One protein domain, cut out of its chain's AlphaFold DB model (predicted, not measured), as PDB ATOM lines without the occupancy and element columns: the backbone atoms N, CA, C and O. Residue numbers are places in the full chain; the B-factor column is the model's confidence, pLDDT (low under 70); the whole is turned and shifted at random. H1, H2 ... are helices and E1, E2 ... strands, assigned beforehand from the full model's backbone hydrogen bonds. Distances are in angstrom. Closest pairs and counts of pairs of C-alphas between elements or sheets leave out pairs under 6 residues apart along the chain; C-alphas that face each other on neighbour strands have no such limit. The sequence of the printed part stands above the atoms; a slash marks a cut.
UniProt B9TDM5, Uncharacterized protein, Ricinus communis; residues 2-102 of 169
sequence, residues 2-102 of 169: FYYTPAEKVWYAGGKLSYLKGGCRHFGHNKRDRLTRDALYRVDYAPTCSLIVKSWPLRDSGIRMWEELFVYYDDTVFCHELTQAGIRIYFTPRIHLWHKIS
ATOM      1  N   PHE A   2     153.449 182.152 180.962       93.94
ATOM      2  CA  PHE A   2     152.545 182.098 179.820       93.94
ATOM      3  C   PHE A   2     152.612 180.749 179.107       93.94
ATOM      4  O   PHE A   2     153.600 180.016 179.219       93.94
ATOM      5  N   TYR A   3     151.565 180.435 178.349       93.19
ATOM      6  CA  TYR A   3     151.632 179.385 177.336       93.19
ATOM      7  C   TYR A   3     152.680 179.758 176.286       93.19
ATOM      8  O   TYR A   3     152.795 180.921 175.917       93.19
ATOM      9  N   TYR A   4     153.417 178.783 175.753       92.06
ATOM     10  CA  TYR A   4     154.267 179.028 174.582       92.06
ATOM     11  C   TYR A   4     153.428 179.385 173.345       92.06
ATOM     12  O   TYR A   4     153.804 180.233 172.542       92.06
ATOM     13  N   THR A   5     152.257 178.759 173.199       88.50
ATOM     14  CA  THR A   5     151.321 179.041 172.107       88.50
ATOM     15  C   THR A   5     149.878 178.847 172.588       88.50
ATOM     16  O   THR A   5     149.555 177.754 173.056       88.50
ATOM     17  N   PRO A   6     148.996 179.863 172.487       85.19
ATOM     18  CA  PRO A   6     149.284 181.265 172.158       85.19
ATOM     19  C   PRO A   6     149.966 182.004 173.327       85.19
ATOM     20  O   PRO A   6     149.571 181.838 174.481       85.19
ATOM     21  N   ALA A   7     150.951 182.852 173.017       86.06
ATOM     22  CA  ALA A   7     151.832 183.507 173.995       86.06
ATOM     23  C   ALA A   7     151.138 184.501 174.948       86.06
ATOM     24  O   ALA A   7     151.675 184.827 176.000       86.06
ATOM     25  N   GLU A   8     149.933 184.959 174.605       86.75
ATOM     26  CA  GLU A   8     149.169 185.967 175.358       86.75
ATOM     27  C   GLU A   8     148.359 185.387 176.526       86.75
ATOM     28  O   GLU A   8     147.733 186.121 177.301       86.75
ATOM     29  N   LYS A   9     148.299 184.058 176.631       92.50
ATOM     30  CA  LYS A   9     147.525 183.389 177.674       92.50
ATOM     31  C   LYS A   9     148.409 183.038 178.856       92.50
ATOM     32  O   LYS A   9     149.479 182.449 178.707       92.50
ATOM     33  N   VAL A  10     147.909 183.322 180.049       93.12
ATOM     34  CA  VAL A  10     148.544 182.941 181.305       93.12
ATOM     35  C   VAL A  10     148.326 181.450 181.541       93.12
ATOM     36  O   VAL A  10     147.193 180.966 181.570       93.12
ATOM     37  N   TRP A  11     149.416 180.712 181.744       93.69
ATOM     38  CA  TRP A  11     149.347 179.329 182.215       93.69
ATOM     39  C   TRP A  11     149.375 179.252 183.743       93.69
ATOM     40  O   TRP A  11     148.626 178.473 184.342       93.69
ATOM     41  N   TYR A  12     150.224 180.074 184.363       94.19
ATOM     42  CA  TYR A  12     150.419 180.134 185.805       94.19
ATOM     43  C   TYR A  12     150.790 181.551 186.246       94.19
ATOM     44  O   TYR A  12     151.737 182.153 185.728       94.19
ATOM     45  N   ALA A  13     150.074 182.038 187.252       93.94
ATOM     46  CA  ALA A  13     150.324 183.308 187.913       93.94
ATOM     47  C   ALA A  13     150.112 183.194 189.421       93.94
ATOM     48  O   ALA A  13     149.266 183.858 190.016       93.94
ATOM     49  N   GLY A  14     150.801 182.248 190.042       93.94
ATOM     50  CA  GLY A  14     150.482 181.838 191.399       93.94
ATOM     51  C   GLY A  14     149.457 180.711 191.430       93.94
ATOM     52  O   GLY A  14     148.766 180.426 190.445       93.94
ATOM     53  N   GLY A  15     149.368 180.045 192.573       94.56
ATOM     54  CA  GLY A  15     148.431 178.953 192.747       94.56
ATOM     55  C   GLY A  15     148.091 178.660 194.195       94.56
ATOM     56  O   GLY A  15     148.697 179.180 195.133       94.56
ATOM     57  N   LYS A  16     147.074 177.819 194.357       96.12
ATOM     58  CA  LYS A  16     146.576 177.384 195.659       96.12
ATOM     59  C   LYS A  16     146.529 175.867 195.727       96.12
ATOM     60  O   LYS A  16     146.061 175.234 194.779       96.12
ATOM     61  N   LEU A  17     146.967 175.318 196.853       96.75
ATOM     62  CA  LEU A  17     146.772 173.914 197.191       96.75
ATOM     63  C   LEU A  17     145.361 173.704 197.739       96.75
ATOM     64  O   LEU A  17     144.819 174.524 198.482       96.75
ATOM     65  N   SER A  18     144.765 172.578 197.377       95.00
ATOM     66  CA  SER A  18     143.535 172.072 197.963       95.00
ATOM     67  C   SER A  18     143.886 170.908 198.871       95.00
ATOM     68  O   SER A  18     143.977 169.773 198.416       95.00
ATOM     69  N   TYR A  19     144.043 171.178 200.164       90.62
ATOM     70  CA  TYR A  19     144.304 170.147 201.174       90.62
ATOM     71  C   TYR A  19     143.193 169.093 201.226       90.62
ATOM     72  O   TYR A  19     143.463 167.911 201.401       90.62
ATOM     73  N   LEU A  20     141.944 169.506 200.987       92.69
ATOM     74  CA  LEU A  20     140.804 168.596 200.950       92.69
ATOM     75  C   LEU A  20     140.861 167.645 199.746       92.69
ATOM     76  O   LEU A  20     140.646 166.454 199.899       92.69
ATOM     77  N   LYS A  21     141.139 168.156 198.539       91.25
ATOM     78  CA  LYS A  21     141.091 167.342 197.306       91.25
ATOM     79  C   LYS A  21     142.453 166.776 196.888       91.25
ATOM     80  O   LYS A  21     142.527 166.045 195.904       91.25
ATOM     81  N   GLY A  22     143.527 167.181 197.562       89.25
ATOM     82  CA  GLY A  22     144.911 166.934 197.156       89.25
ATOM     83  C   GLY A  22     145.339 167.667 195.881       89.25
ATOM     84  O   GLY A  22     146.424 167.435 195.382       89.25
ATOM     85  N   GLY A  23     144.508 168.518 195.285       92.62
ATOM     86  CA  GLY A  23     144.833 169.162 194.008       92.62
ATOM     87  C   GLY A  23     145.571 170.489 194.163       92.62
ATOM     88  O   GLY A  23     145.629 171.065 195.248       92.62
ATOM     89  N   CYS A  24     146.022 171.045 193.045       94.44
ATOM     90  CA  CYS A  24     146.429 172.440 192.943       94.44
ATOM     91  C   CYS A  24     145.537 173.185 191.937       94.44
ATOM     92  O   CYS A  24     144.868 172.588 191.089       94.44
ATOM     93  N   ARG A  25     145.495 174.513 192.038       93.62
ATOM     94  CA  ARG A  25     144.846 175.380 191.048       93.62
ATOM     95  C   ARG A  25     145.777 176.515 190.671       93.62
ATOM     96  O   ARG A  25     146.250 177.230 191.550       93.62
ATOM     97  N   HIS A  26     145.949 176.729 189.372       94.00
ATOM     98  CA  HIS A  26     146.661 177.883 188.831       94.00
ATOM     99  C   HIS A  26     145.736 179.102 188.776       94.00
ATOM    100  O   HIS A  26     144.591 179.018 188.320       94.00
ATOM    101  N   PHE A  27     146.228 180.254 189.214       93.25
ATOM    102  CA  PHE A  27     145.545 181.527 189.013       93.25
ATOM    103  C   PHE A  27     145.762 182.012 187.574       93.25
ATOM    104  O   PHE A  27     146.808 181.767 186.978       93.25
ATOM    105  N   GLY A  28     144.750 182.668 186.999       90.06
ATOM    106  CA  GLY A  28     144.814 183.207 185.633       90.06
ATOM    107  C   GLY A  28     144.811 182.162 184.509       90.06
ATOM    108  O   GLY A  28     144.871 182.543 183.348       90.06
ATOM    109  N   HIS A  29     144.704 180.868 184.825       92.38
ATOM    110  CA  HIS A  29     144.806 179.779 183.852       92.38
ATOM    111  C   HIS A  29     143.921 179.979 182.613       92.38
ATOM    112  O   HIS A  29     142.705 180.152 182.733       92.38
ATOM    113  N   ASN A  30     144.540 179.918 181.429       92.19
ATOM    114  CA  ASN A  30     143.913 180.061 180.109       92.19
ATOM    115  C   ASN A  30     143.182 181.407 179.899       92.19
ATOM    116  O   ASN A  30     142.379 181.545 178.973       92.19
ATOM    117  N   LYS A  31     143.461 182.413 180.735       91.69
ATOM    118  CA  LYS A  31     142.976 183.788 180.570       91.69
ATOM    119  C   LYS A  31     144.083 184.655 179.974       91.69
ATOM    120  O   LYS A  31     145.263 184.351 180.130       91.69
ATOM    121  N   ARG A  32     143.697 185.739 179.297       89.06
ATOM    122  CA  ARG A  32     144.640 186.816 178.963       89.06
ATOM    123  C   ARG A  32     145.209 187.403 180.243       89.06
ATOM    124  O   ARG A  32     144.519 187.402 181.269       89.06
ATOM    125  N   ASP A  33     146.430 187.912 180.162       84.25
ATOM    126  CA  ASP A  33     147.013 188.590 181.304       84.25
ATOM    127  C   ASP A  33     146.177 189.806 181.695       84.25
ATOM    128  O   ASP A  33     145.891 190.694 180.894       84.25
ATOM    129  N   ARG A  34     145.712 189.778 182.938       72.12
ATOM    130  CA  ARG A  34     145.024 190.879 183.615       72.12
ATOM    131  C   ARG A  34     145.606 191.066 185.015       72.12
ATOM    132  O   ARG A  34     144.951 191.657 185.875       72.12
ATOM    133  N   LEU A  35     146.774 190.475 185.282       64.94
ATOM    134  CA  LEU A  35     147.414 190.457 186.590       64.94
ATOM    135  C   LEU A  35     148.086 191.809 186.787       64.94
ATOM    136  O   LEU A  35     149.273 192.004 186.583       64.94
ATOM    137  N   THR A  36     147.259 192.760 187.184       54.47
ATOM    138  CA  THR A  36     147.538 194.184 187.385       54.47
ATOM    139  C   THR A  36     148.370 194.478 188.634       54.47
ATOM    140  O   THR A  36     148.233 195.536 189.238       54.47
ATOM    141  N   ARG A  37     149.201 193.543 189.093       61.69
ATOM    142  CA  ARG A  37     149.982 193.741 190.317       61.69
ATOM    143  C   ARG A  37     151.447 193.559 189.994       61.69
ATOM    144  O   ARG A  37     151.831 192.449 189.673       61.69
ATOM    145  N   ASP A  38     152.234 194.614 190.185       70.56
ATOM    146  CA  ASP A  38     153.708 194.591 190.184       70.56
ATOM    147  C   ASP A  38     154.302 194.084 191.512       70.56
ATOM    148  O   ASP A  38     155.523 194.037 191.706       70.56
ATOM    149  N   ALA A  39     153.429 193.722 192.454       83.06
ATOM    150  CA  ALA A  39     153.790 193.314 193.798       83.06
ATOM    151  C   ALA A  39     153.929 191.793 193.913       83.06
ATOM    152  O   ALA A  39     153.098 191.025 193.427       83.06
ATOM    153  N   LEU A  40     154.968 191.373 194.635       90.88
ATOM    154  CA  LEU A  40     155.126 190.012 195.132       90.88
ATOM    155  C   LEU A  40     153.929 189.647 196.027       90.88
ATOM    156  O   LEU A  40     153.554 190.433 196.899       90.88
ATOM    157  N   TYR A  41     153.357 188.452 195.873       92.62
ATOM    158  CA  TYR A  41     152.297 187.978 196.772       92.62
ATOM    159  C   TYR A  41     152.443 186.513 197.152       92.62
ATOM    160  O   TYR A  41     153.044 185.706 196.441       92.62
ATOM    161  N   ARG A  42     151.883 186.178 198.318       95.19
ATOM    162  CA  ARG A  42     151.921 184.830 198.880       95.19
ATOM    163  C   ARG A  42     151.028 183.880 198.085       95.19
ATOM    164  O   ARG A  42     149.905 184.226 197.720       95.19
ATOM    165  N   VAL A  43     151.534 182.674 197.871       95.81
ATOM    166  CA  VAL A  43     150.835 181.558 197.228       95.81
ATOM    167  C   VAL A  43     151.105 180.278 198.014       95.81
ATOM    168  O   VAL A  43     152.031 180.232 198.821       95.81
ATOM    169  N   ASP A  44     150.316 179.237 197.760       96.00
ATOM    170  CA  ASP A  44     150.524 177.925 198.394       96.00
ATOM    171  C   ASP A  44     151.160 176.924 197.420       96.00
ATOM    172  O   ASP A  44     151.575 175.841 197.812       96.00
ATOM    173  N   TYR A  45     151.210 177.263 196.130       96.88
ATOM    174  CA  TYR A  45     151.670 176.366 195.079       96.88
ATOM    175  C   TYR A  45     152.419 177.108 193.976       96.88
ATOM    176  O   TYR A  45     151.972 178.160 193.496       96.88
ATOM    177  N   ALA A  46     153.504 176.491 193.513       96.12
ATOM    178  CA  ALA A  46     154.215 176.856 192.301       96.12
ATOM    179  C   ALA A  46     154.691 175.602 191.553       96.12
ATOM    180  O   ALA A  46     155.199 174.685 192.195       96.12
ATOM    181  N   PRO A  47     154.571 175.556 190.213       95.44
ATOM    182  CA  PRO A  47     155.142 174.469 189.435       95.44
ATOM    183  C   PRO A  47     156.673 174.518 189.522       95.44
ATOM    184  O   PRO A  47     157.287 175.588 189.410       95.44
ATOM    185  N   THR A  48     157.294 173.350 189.682       94.44
ATOM    186  CA  THR A  48     158.743 173.200 189.914       94.44
ATOM    187  C   THR A  48     159.596 173.683 188.744       94.44
ATOM    188  O   THR A  48     160.722 174.120 188.957       94.44
ATOM    189  N   CYS A  49     159.041 173.748 187.528       92.50
ATOM    190  CA  CYS A  49     159.713 174.324 186.356       92.50
ATOM    191  C   CYS A  49     160.050 175.823 186.482       92.50
ATOM    192  O   CYS A  49     160.773 176.359 185.646       92.50
ATOM    193  N   SER A  50     159.513 176.508 187.495       91.81
ATOM    194  CA  SER A  50     159.754 177.935 187.750       91.81
ATOM    195  C   SER A  50     159.947 178.264 189.235       91.81
ATOM    196  O   SER A  50     159.884 179.430 189.625       91.81
ATOM    197  N   LEU A  51     160.160 177.248 190.075       94.81
ATOM    198  CA  LEU A  51     160.332 177.416 191.514       94.81
ATOM    199  C   LEU A  51     161.815 177.597 191.852       94.81
ATOM    200  O   LEU A  51     162.639 176.742 191.550       94.81
ATOM    201  N   ILE A  52     162.137 178.691 192.540       94.00
ATOM    202  CA  ILE A  52     163.457 178.922 193.132       94.00
ATOM    203  C   ILE A  52     163.305 178.816 194.645       94.00
ATOM    204  O   ILE A  52     162.463 179.488 195.241       94.00
ATOM    205  N   VAL A  53     164.132 177.982 195.272       92.25
ATOM    206  CA  VAL A  53     164.085 177.717 196.711       92.25
ATOM    207  C   VAL A  53     165.475 177.875 197.315       92.25
ATOM    208  O   VAL A  53     166.477 177.472 196.727       92.25
ATOM    209  N   LYS A  54     165.555 178.496 198.498       93.12
ATOM    210  CA  LYS A  54     166.809 178.533 199.258       93.12
ATOM    211  C   LYS A  54     167.161 177.106 199.684       93.12
ATOM    212  O   LYS A  54     166.274 176.335 200.025       93.12
ATOM    213  N   SER A  55     168.444 176.759 199.701       93.06
ATOM    214  CA  SER A  55     168.868 175.402 200.070       93.06
ATOM    215  C   SER A  55     168.794 175.134 201.576       93.06
ATOM    216  O   SER A  55     168.490 174.018 201.978       93.06
ATOM    217  N   TRP A  56     169.037 176.148 202.415       93.44
ATOM    218  CA  TRP A  56     169.086 175.975 203.871       93.44
ATOM    219  C   TRP A  56     167.761 175.505 204.498       93.44
ATOM    220  O   TRP A  56     167.826 174.534 205.241       93.44
ATOM    221  N   PRO A  57     166.560 176.030 204.154       90.00
ATOM    222  CA  PRO A  57     165.322 175.550 204.762       90.00
ATOM    223  C   PRO A  57     165.054 174.083 204.435       90.00
ATOM    224  O   PRO A  57     164.528 173.374 205.277       90.00
ATOM    225  N   LEU A  58     165.438 173.620 203.236       93.88
ATOM    226  CA  LEU A  58     165.271 172.221 202.832       93.88
ATOM    227  C   LEU A  58     166.181 171.283 203.623       93.88
ATOM    228  O   LEU A  58     165.751 170.200 204.013       93.88
ATOM    229  N   ARG A  59     167.436 171.694 203.850       92.75
ATOM    230  CA  ARG A  59     168.385 170.918 204.656       92.75
ATOM    231  C   ARG A  59     167.931 170.842 206.107       92.75
ATOM    232  O   ARG A  59     167.883 169.746 206.651       92.75
ATOM    233  N   ASP A  60     167.556 171.979 206.685       93.00
ATOM    234  CA  ASP A  60     167.204 172.080 208.103       93.00
ATOM    235  C   ASP A  60     165.885 171.360 208.413       93.00
ATOM    236  O   ASP A  60     165.758 170.713 209.449       93.00
ATOM    237  N   SER A  61     164.906 171.420 207.501       91.12
ATOM    238  CA  SER A  61     163.621 170.732 207.667       91.12
ATOM    239  C   SER A  61     163.635 169.277 207.184       91.12
ATOM    240  O   SER A  61     162.628 168.584 207.322       91.12
ATOM    241  N   GLY A  62     164.711 168.831 206.526       92.62
ATOM    242  CA  GLY A  62     164.794 167.517 205.883       92.62
ATOM    243  C   GLY A  62     163.790 167.292 204.742       92.62
ATOM    244  O   GLY A  62     163.557 166.144 204.361       92.62
ATOM    245  N   ILE A  63     163.181 168.350 204.189       94.00
ATOM    246  CA  ILE A  63     162.155 168.221 203.141       94.00
ATOM    247  C   ILE A  63     162.802 167.820 201.819       94.00
ATOM    248  O   ILE A  63     163.754 168.447 201.351       94.00
ATOM    249  N   ARG A  64     162.221 166.805 201.176       92.12
ATOM    250  CA  ARG A  64     162.645 166.289 199.874       92.12
ATOM    251  C   ARG A  64     161.447 166.136 198.947       92.12
ATOM    252  O   ARG A  64     160.318 165.952 199.402       92.12
ATOM    253  N   MET A  65     161.704 166.193 197.644       93.31
ATOM    254  CA  MET A  65     160.729 165.729 196.659       93.31
ATOM    255  C   MET A  65     160.595 164.210 196.778       93.31
ATOM    256  O   MET A  65     161.581 163.516 197.008       93.31
ATOM    257  N   TRP A  66     159.372 163.700 196.658       94.06
ATOM    258  CA  TRP A  66     159.118 162.263 196.713       94.06
ATOM    259  C   TRP A  66     159.518 161.629 195.383       94.06
ATOM    260  O   TRP A  66     158.818 161.777 194.378       94.06
ATOM    261  N   GLU A  67     160.660 160.949 195.378       92.81
ATOM    262  CA  GLU A  67     161.243 160.332 194.182       92.81
ATOM    263  C   GLU A  67     160.314 159.272 193.572       92.81
ATOM    264  O   GLU A  67     160.257 159.105 192.353       92.81
ATOM    265  N   GLU A  68     159.496 158.620 194.400       93.56
ATOM    266  CA  GLU A  68     158.562 157.571 193.993       93.56
ATOM    267  C   GLU A  68     157.462 158.091 193.049       93.56
ATOM    268  O   GLU A  68     156.852 157.322 192.296       93.56
ATOM    269  N   LEU A  69     157.210 159.407 193.054       94.44
ATOM    270  CA  LEU A  69     156.237 160.039 192.164       94.44
ATOM    271  C   LEU A  69     156.734 160.102 190.717       94.44
ATOM    272  O   LEU A  69     155.897 160.056 189.814       94.44
ATOM    273  N   PHE A  70     158.054 160.127 190.497       94.31
ATOM    274  CA  PHE A  70     158.734 160.295 189.206       94.31
ATOM    275  C   PHE A  70     158.378 161.591 188.454       94.31
ATOM    276  O   PHE A  70     159.245 162.432 188.237       94.31
ATOM    277  N   VAL A  71     157.117 161.767 188.053       93.19
ATOM    278  CA  VAL A  71     156.606 162.937 187.330       93.19
ATOM    279  C   VAL A  71     155.119 163.122 187.595       93.19
ATOM    280  O   VAL A  71     154.399 162.144 187.802       93.19
ATOM    281  N   TYR A  72     154.664 164.369 187.490       93.00
ATOM    282  CA  TYR A  72     153.312 164.822 187.786       93.00
ATOM    283  C   TYR A  72     152.983 164.708 189.257       93.00
ATOM    284  O   TYR A  72     153.219 163.680 189.886       93.00
ATOM    285  N   TYR A  73     152.352 165.757 189.788       94.69
ATOM    286  CA  TYR A  73     151.949 165.826 191.189       94.69
ATOM    287  C   TYR A  73     153.136 165.958 192.168       94.69
ATOM    288  O   TYR A  73     152.927 166.284 193.333       94.69
ATOM    289  N   ASP A  74     154.375 165.785 191.699       94.81
ATOM    290  CA  ASP A  74     155.623 165.996 192.433       94.81
ATOM    291  C   ASP A  74     155.741 167.432 192.958       94.81
ATOM    292  O   ASP A  74     156.037 167.638 194.135       94.81
ATOM    293  N   ASP A  75     155.405 168.419 192.128       95.81
ATOM    294  CA  ASP A  75     155.352 169.831 192.506       95.81
ATOM    295  C   ASP A  75     154.299 170.124 193.584       95.81
ATOM    296  O   ASP A  75     154.540 170.890 194.520       95.81
ATOM    297  N   THR A  76     153.137 169.489 193.476       96.19
ATOM    298  CA  THR A  76     151.996 169.648 194.375       96.19
ATOM    299  C   THR A  76     152.330 169.088 195.748       96.19
ATOM    300  O   THR A  76     152.126 169.770 196.755       96.19
ATOM    301  N   VAL A  77     152.900 167.882 195.790       95.94
ATOM    302  CA  VAL A  77     153.358 167.259 197.033       95.94
ATOM    303  C   VAL A  77     154.505 168.054 197.638       95.94
ATOM    304  O   VAL A  77     154.453 168.370 198.824       95.94
ATOM    305  N   PHE A  78     155.487 168.471 196.840       96.62
ATOM    306  CA  PHE A  78     156.607 169.264 197.340       96.62
ATOM    307  C   PHE A  78     156.147 170.598 197.944       96.62
ATOM    308  O   PHE A  78     156.503 170.915 199.077       96.62
ATOM    309  N   CYS A  79     155.276 171.347 197.258       96.81
ATOM    310  CA  CYS A  79     154.697 172.580 197.804       96.81
ATOM    311  C   CYS A  79     153.881 172.331 199.080       96.81
ATOM    312  O   CYS A  79     153.868 173.176 199.980       96.81
ATOM    313  N   HIS A  80     153.213 171.178 199.178       95.31
ATOM    314  CA  HIS A  80     152.506 170.779 200.388       95.31
ATOM    315  C   HIS A  80     153.478 170.549 201.554       95.31
ATOM    316  O   HIS A  80     153.244 171.097 202.630       95.31
ATOM    317  N   GLU A  81     154.573 169.803 201.357       94.75
ATOM    318  CA  GLU A  81     155.615 169.621 202.386       94.75
ATOM    319  C   GLU A  81     156.182 170.968 202.853       94.75
ATOM    320  O   GLU A  81     156.224 171.242 204.053       94.75
ATOM    321  N   LEU A  82     156.545 171.845 201.906       95.75
ATOM    322  CA  LEU A  82     157.069 173.180 202.210       95.75
ATOM    323  C   LEU A  82     156.092 173.982 203.071       95.75
ATOM    324  O   LEU A  82     156.475 174.545 204.099       95.75
ATOM    325  N   THR A  83     154.818 174.004 202.675       94.12
ATOM    326  CA  THR A  83     153.801 174.783 203.387       94.12
ATOM    327  C   THR A  83     153.531 174.216 204.783       94.12
ATOM    328  O   THR A  83     153.350 174.993 205.721       94.12
ATOM    329  N   GLN A  84     153.550 172.889 204.950       92.06
ATOM    330  CA  GLN A  84     153.397 172.239 206.259       92.06
ATOM    331  C   GLN A  84     154.564 172.544 207.207       92.06
ATOM    332  O   GLN A  84     154.335 172.722 208.400       92.06
ATOM    333  N   ALA A  85     155.786 172.700 206.694       93.69
ATOM    334  CA  ALA A  85     156.934 173.156 207.486       93.69
ATOM    335  C   ALA A  85     156.992 174.682 207.689       93.69
ATOM    336  O   ALA A  85     157.996 175.214 208.158       93.69
ATOM    337  N   GLY A  86     155.941 175.420 207.317       93.44
ATOM    338  CA  GLY A  86     155.882 176.873 207.490       93.44
ATOM    339  C   GLY A  86     156.732 177.669 206.493       93.44
ATOM    340  O   GLY A  86     156.832 178.895 206.616       93.44
ATOM    341  N   ILE A  87     157.304 177.014 205.476       95.12
ATOM    342  CA  ILE A  87     158.061 177.675 204.413       95.12
ATOM    343  C   ILE A  87     157.069 178.377 203.484       95.12
ATOM    344  O   ILE A  87     156.180 177.770 202.888       95.12
ATOM    345  N   ARG A  88     157.210 179.698 203.369       95.44
ATOM    346  CA  ARG A  88     156.296 180.538 202.586       95.44
ATOM    347  C   ARG A  88     156.733 180.589 201.125       95.44
ATOM    348  O   ARG A  88     157.887 180.901 200.839       95.44
ATOM    349  N   ILE A  89     155.785 180.372 200.217       96.44
ATOM    350  CA  ILE A  89     155.987 180.480 198.770       96.44
ATOM    351  C   ILE A  89     155.413 181.818 198.291       96.44
ATOM    352  O   ILE A  89     154.340 182.249 198.725       96.44
ATOM    353  N   TYR A  90     156.137 182.486 197.397       95.50
ATOM    354  CA  TYR A  90     155.726 183.760 196.820       95.50
ATOM    355  C   TYR A  90     155.800 183.719 195.298       95.50
ATOM    356  O   TYR A  90     156.724 183.144 194.724       95.50
ATOM    357  N   PHE A  91     154.834 184.363 194.654       94.81
ATOM    358  CA  PHE A  91     154.829 184.596 193.219       94.81
ATOM    359  C   PHE A  91     155.302 186.021 192.924       94.81
ATOM    360  O   PHE A  91     154.806 186.970 193.537       94.81
ATOM    361  N   THR A  92     156.224 186.164 191.966       92.44
ATOM    362  CA  THR A  92     156.635 187.463 191.424       92.44
ATOM    363  C   THR A  92     156.070 187.664 190.013       92.44
ATOM    364  O   THR A  92     156.290 186.818 189.144       92.44
ATOM    365  N   PRO A  93     155.372 188.782 189.758       90.19
ATOM    366  CA  PRO A  93     154.884 189.152 188.431       90.19
ATOM    367  C   PRO A  93     156.003 189.707 187.533       90.19
ATOM    368  O   PRO A  93     155.824 189.820 186.331       90.19
ATOM    369  N   ARG A  94     157.176 190.035 188.096       89.69
ATOM    370  CA  ARG A  94     158.268 190.720 187.378       89.69
ATOM    371  C   ARG A  94     159.030 189.834 186.392       89.69
ATOM    372  O   ARG A  94     159.783 190.349 185.575       89.69
ATOM    373  N   ILE A  95     158.892 188.513 186.506       89.25
ATOM    374  CA  ILE A  95     159.613 187.546 185.675       89.25
ATOM    375  C   ILE A  95     158.608 186.825 184.786       89.25
ATOM    376  O   ILE A  95     157.709 186.123 185.260       89.25
ATOM    377  N   HIS A  96     158.800 186.960 183.477       90.19
ATOM    378  CA  HIS A  96     157.979 186.303 182.474       90.19
ATOM    379  C   HIS A  96     158.712 185.103 181.882       90.19
ATOM    380  O   HIS A  96     159.864 185.187 181.472       90.19
ATOM    381  N   LEU A  97     158.013 183.971 181.852       92.88
ATOM    382  CA  LEU A  97     158.470 182.708 181.281       92.88
ATOM    383  C   LEU A  97     157.400 182.207 180.317       92.88
ATOM    384  O   LEU A  97     156.209 182.326 180.626       92.88
ATOM    385  N   TRP A  98     157.817 181.597 179.209       93.50
ATOM    386  CA  TRP A  98     156.939 180.909 178.262       93.50
ATOM    387  C   TRP A  98     157.173 179.411 178.356       93.50
ATOM    388  O   TRP A  98     158.306 178.944 178.259       93.50
ATOM    389  N   HIS A  99     156.096 178.651 178.545       91.88
ATOM    390  CA  HIS A  99     156.190 177.223 178.811       91.88
ATOM    391  C   HIS A  99     155.447 176.387 177.766       91.88
ATOM    392  O   HIS A  99     154.267 176.611 177.475       91.88
ATOM    393  N   LYS A 100     156.149 175.394 177.205       91.44
ATOM    394  CA  LYS A 100     155.583 174.352 176.338       91.44
ATOM    395  C   LYS A 100     155.008 173.244 177.221       91.44
ATOM    396  O   LYS A 100     155.713 172.326 177.625       91.44
ATOM    397  N   ILE A 101     153.733 173.366 177.569       86.69
ATOM    398  CA  ILE A 101     153.102 172.493 178.568       86.69
ATOM    399  C   ILE A 101     152.969 171.073 178.032       86.69
ATOM    400  O   ILE A 101     152.421 170.862 176.951       86.69
ATOM    401  N   SER A 102     153.420 170.105 178.833       80.88
ATOM    402  CA  SER A 102     153.265 168.669 178.568       80.88
ATOM    403  C   SER A 102     153.789 168.226 177.193       80.88
ATOM    404  O   SER A 102     153.340 167.212 176.661       80.88
TER     405      SER A 102
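This is residues 2 to 102 of the 169 residues of an uncharacterized protein of Ricinus communis (UniProt B9TDM5). With little regular structure, the domain is mostly loops, with helix H2 packed beside a small antiparallel hairpin, E1 and E2, and short helix H1 far out at one end. E3 and E4 meet only at a point. Of 101 printed residues, 32 are in named elements, in the order E1 E2 E3 H1 H2 E4, a mixed class. The whole is compact, with a radius of gyration of the C-alphas of 14.0 A, and spans 39 by 29 by 26 A.

E1, residues 15 to 18, begins at C-alpha 15 (148.431, 178.953, 192.747); E2 is residues 23 to 26. H2, residues 74 to 84, is 15.3 A long; H1, residues 55 to 61, 10.3 A. E3 is residues 41 to 43; E4, residues 89 to 91, ends at C-alpha 91 (154.829, 184.596, 193.219).

In the hairpin E1 and E2, antiparallel at 160 degrees, N 16 and O 25 are within hydrogen-bond range, 3.0 A. The closest C-alphas of E2 and H2, Cys 24 and Thr 76, are 6.4 A apart. C-alphas 42 of E3 and 90 of E4 face each other at 4.5 A. H1 and H2 are only just apart, closest C-alphas 8.3 A; in both, every O i to N i+4 pair is within hydrogen-bond range.

The C-alphas farthest apart, of Pro 6 and Asp 60, are 41.2 A apart. The printed part has no cut. The links E2 to E3, E3 to H1 and H1 to H2 are long. Residues 35 to 37 have pLDDT under 70.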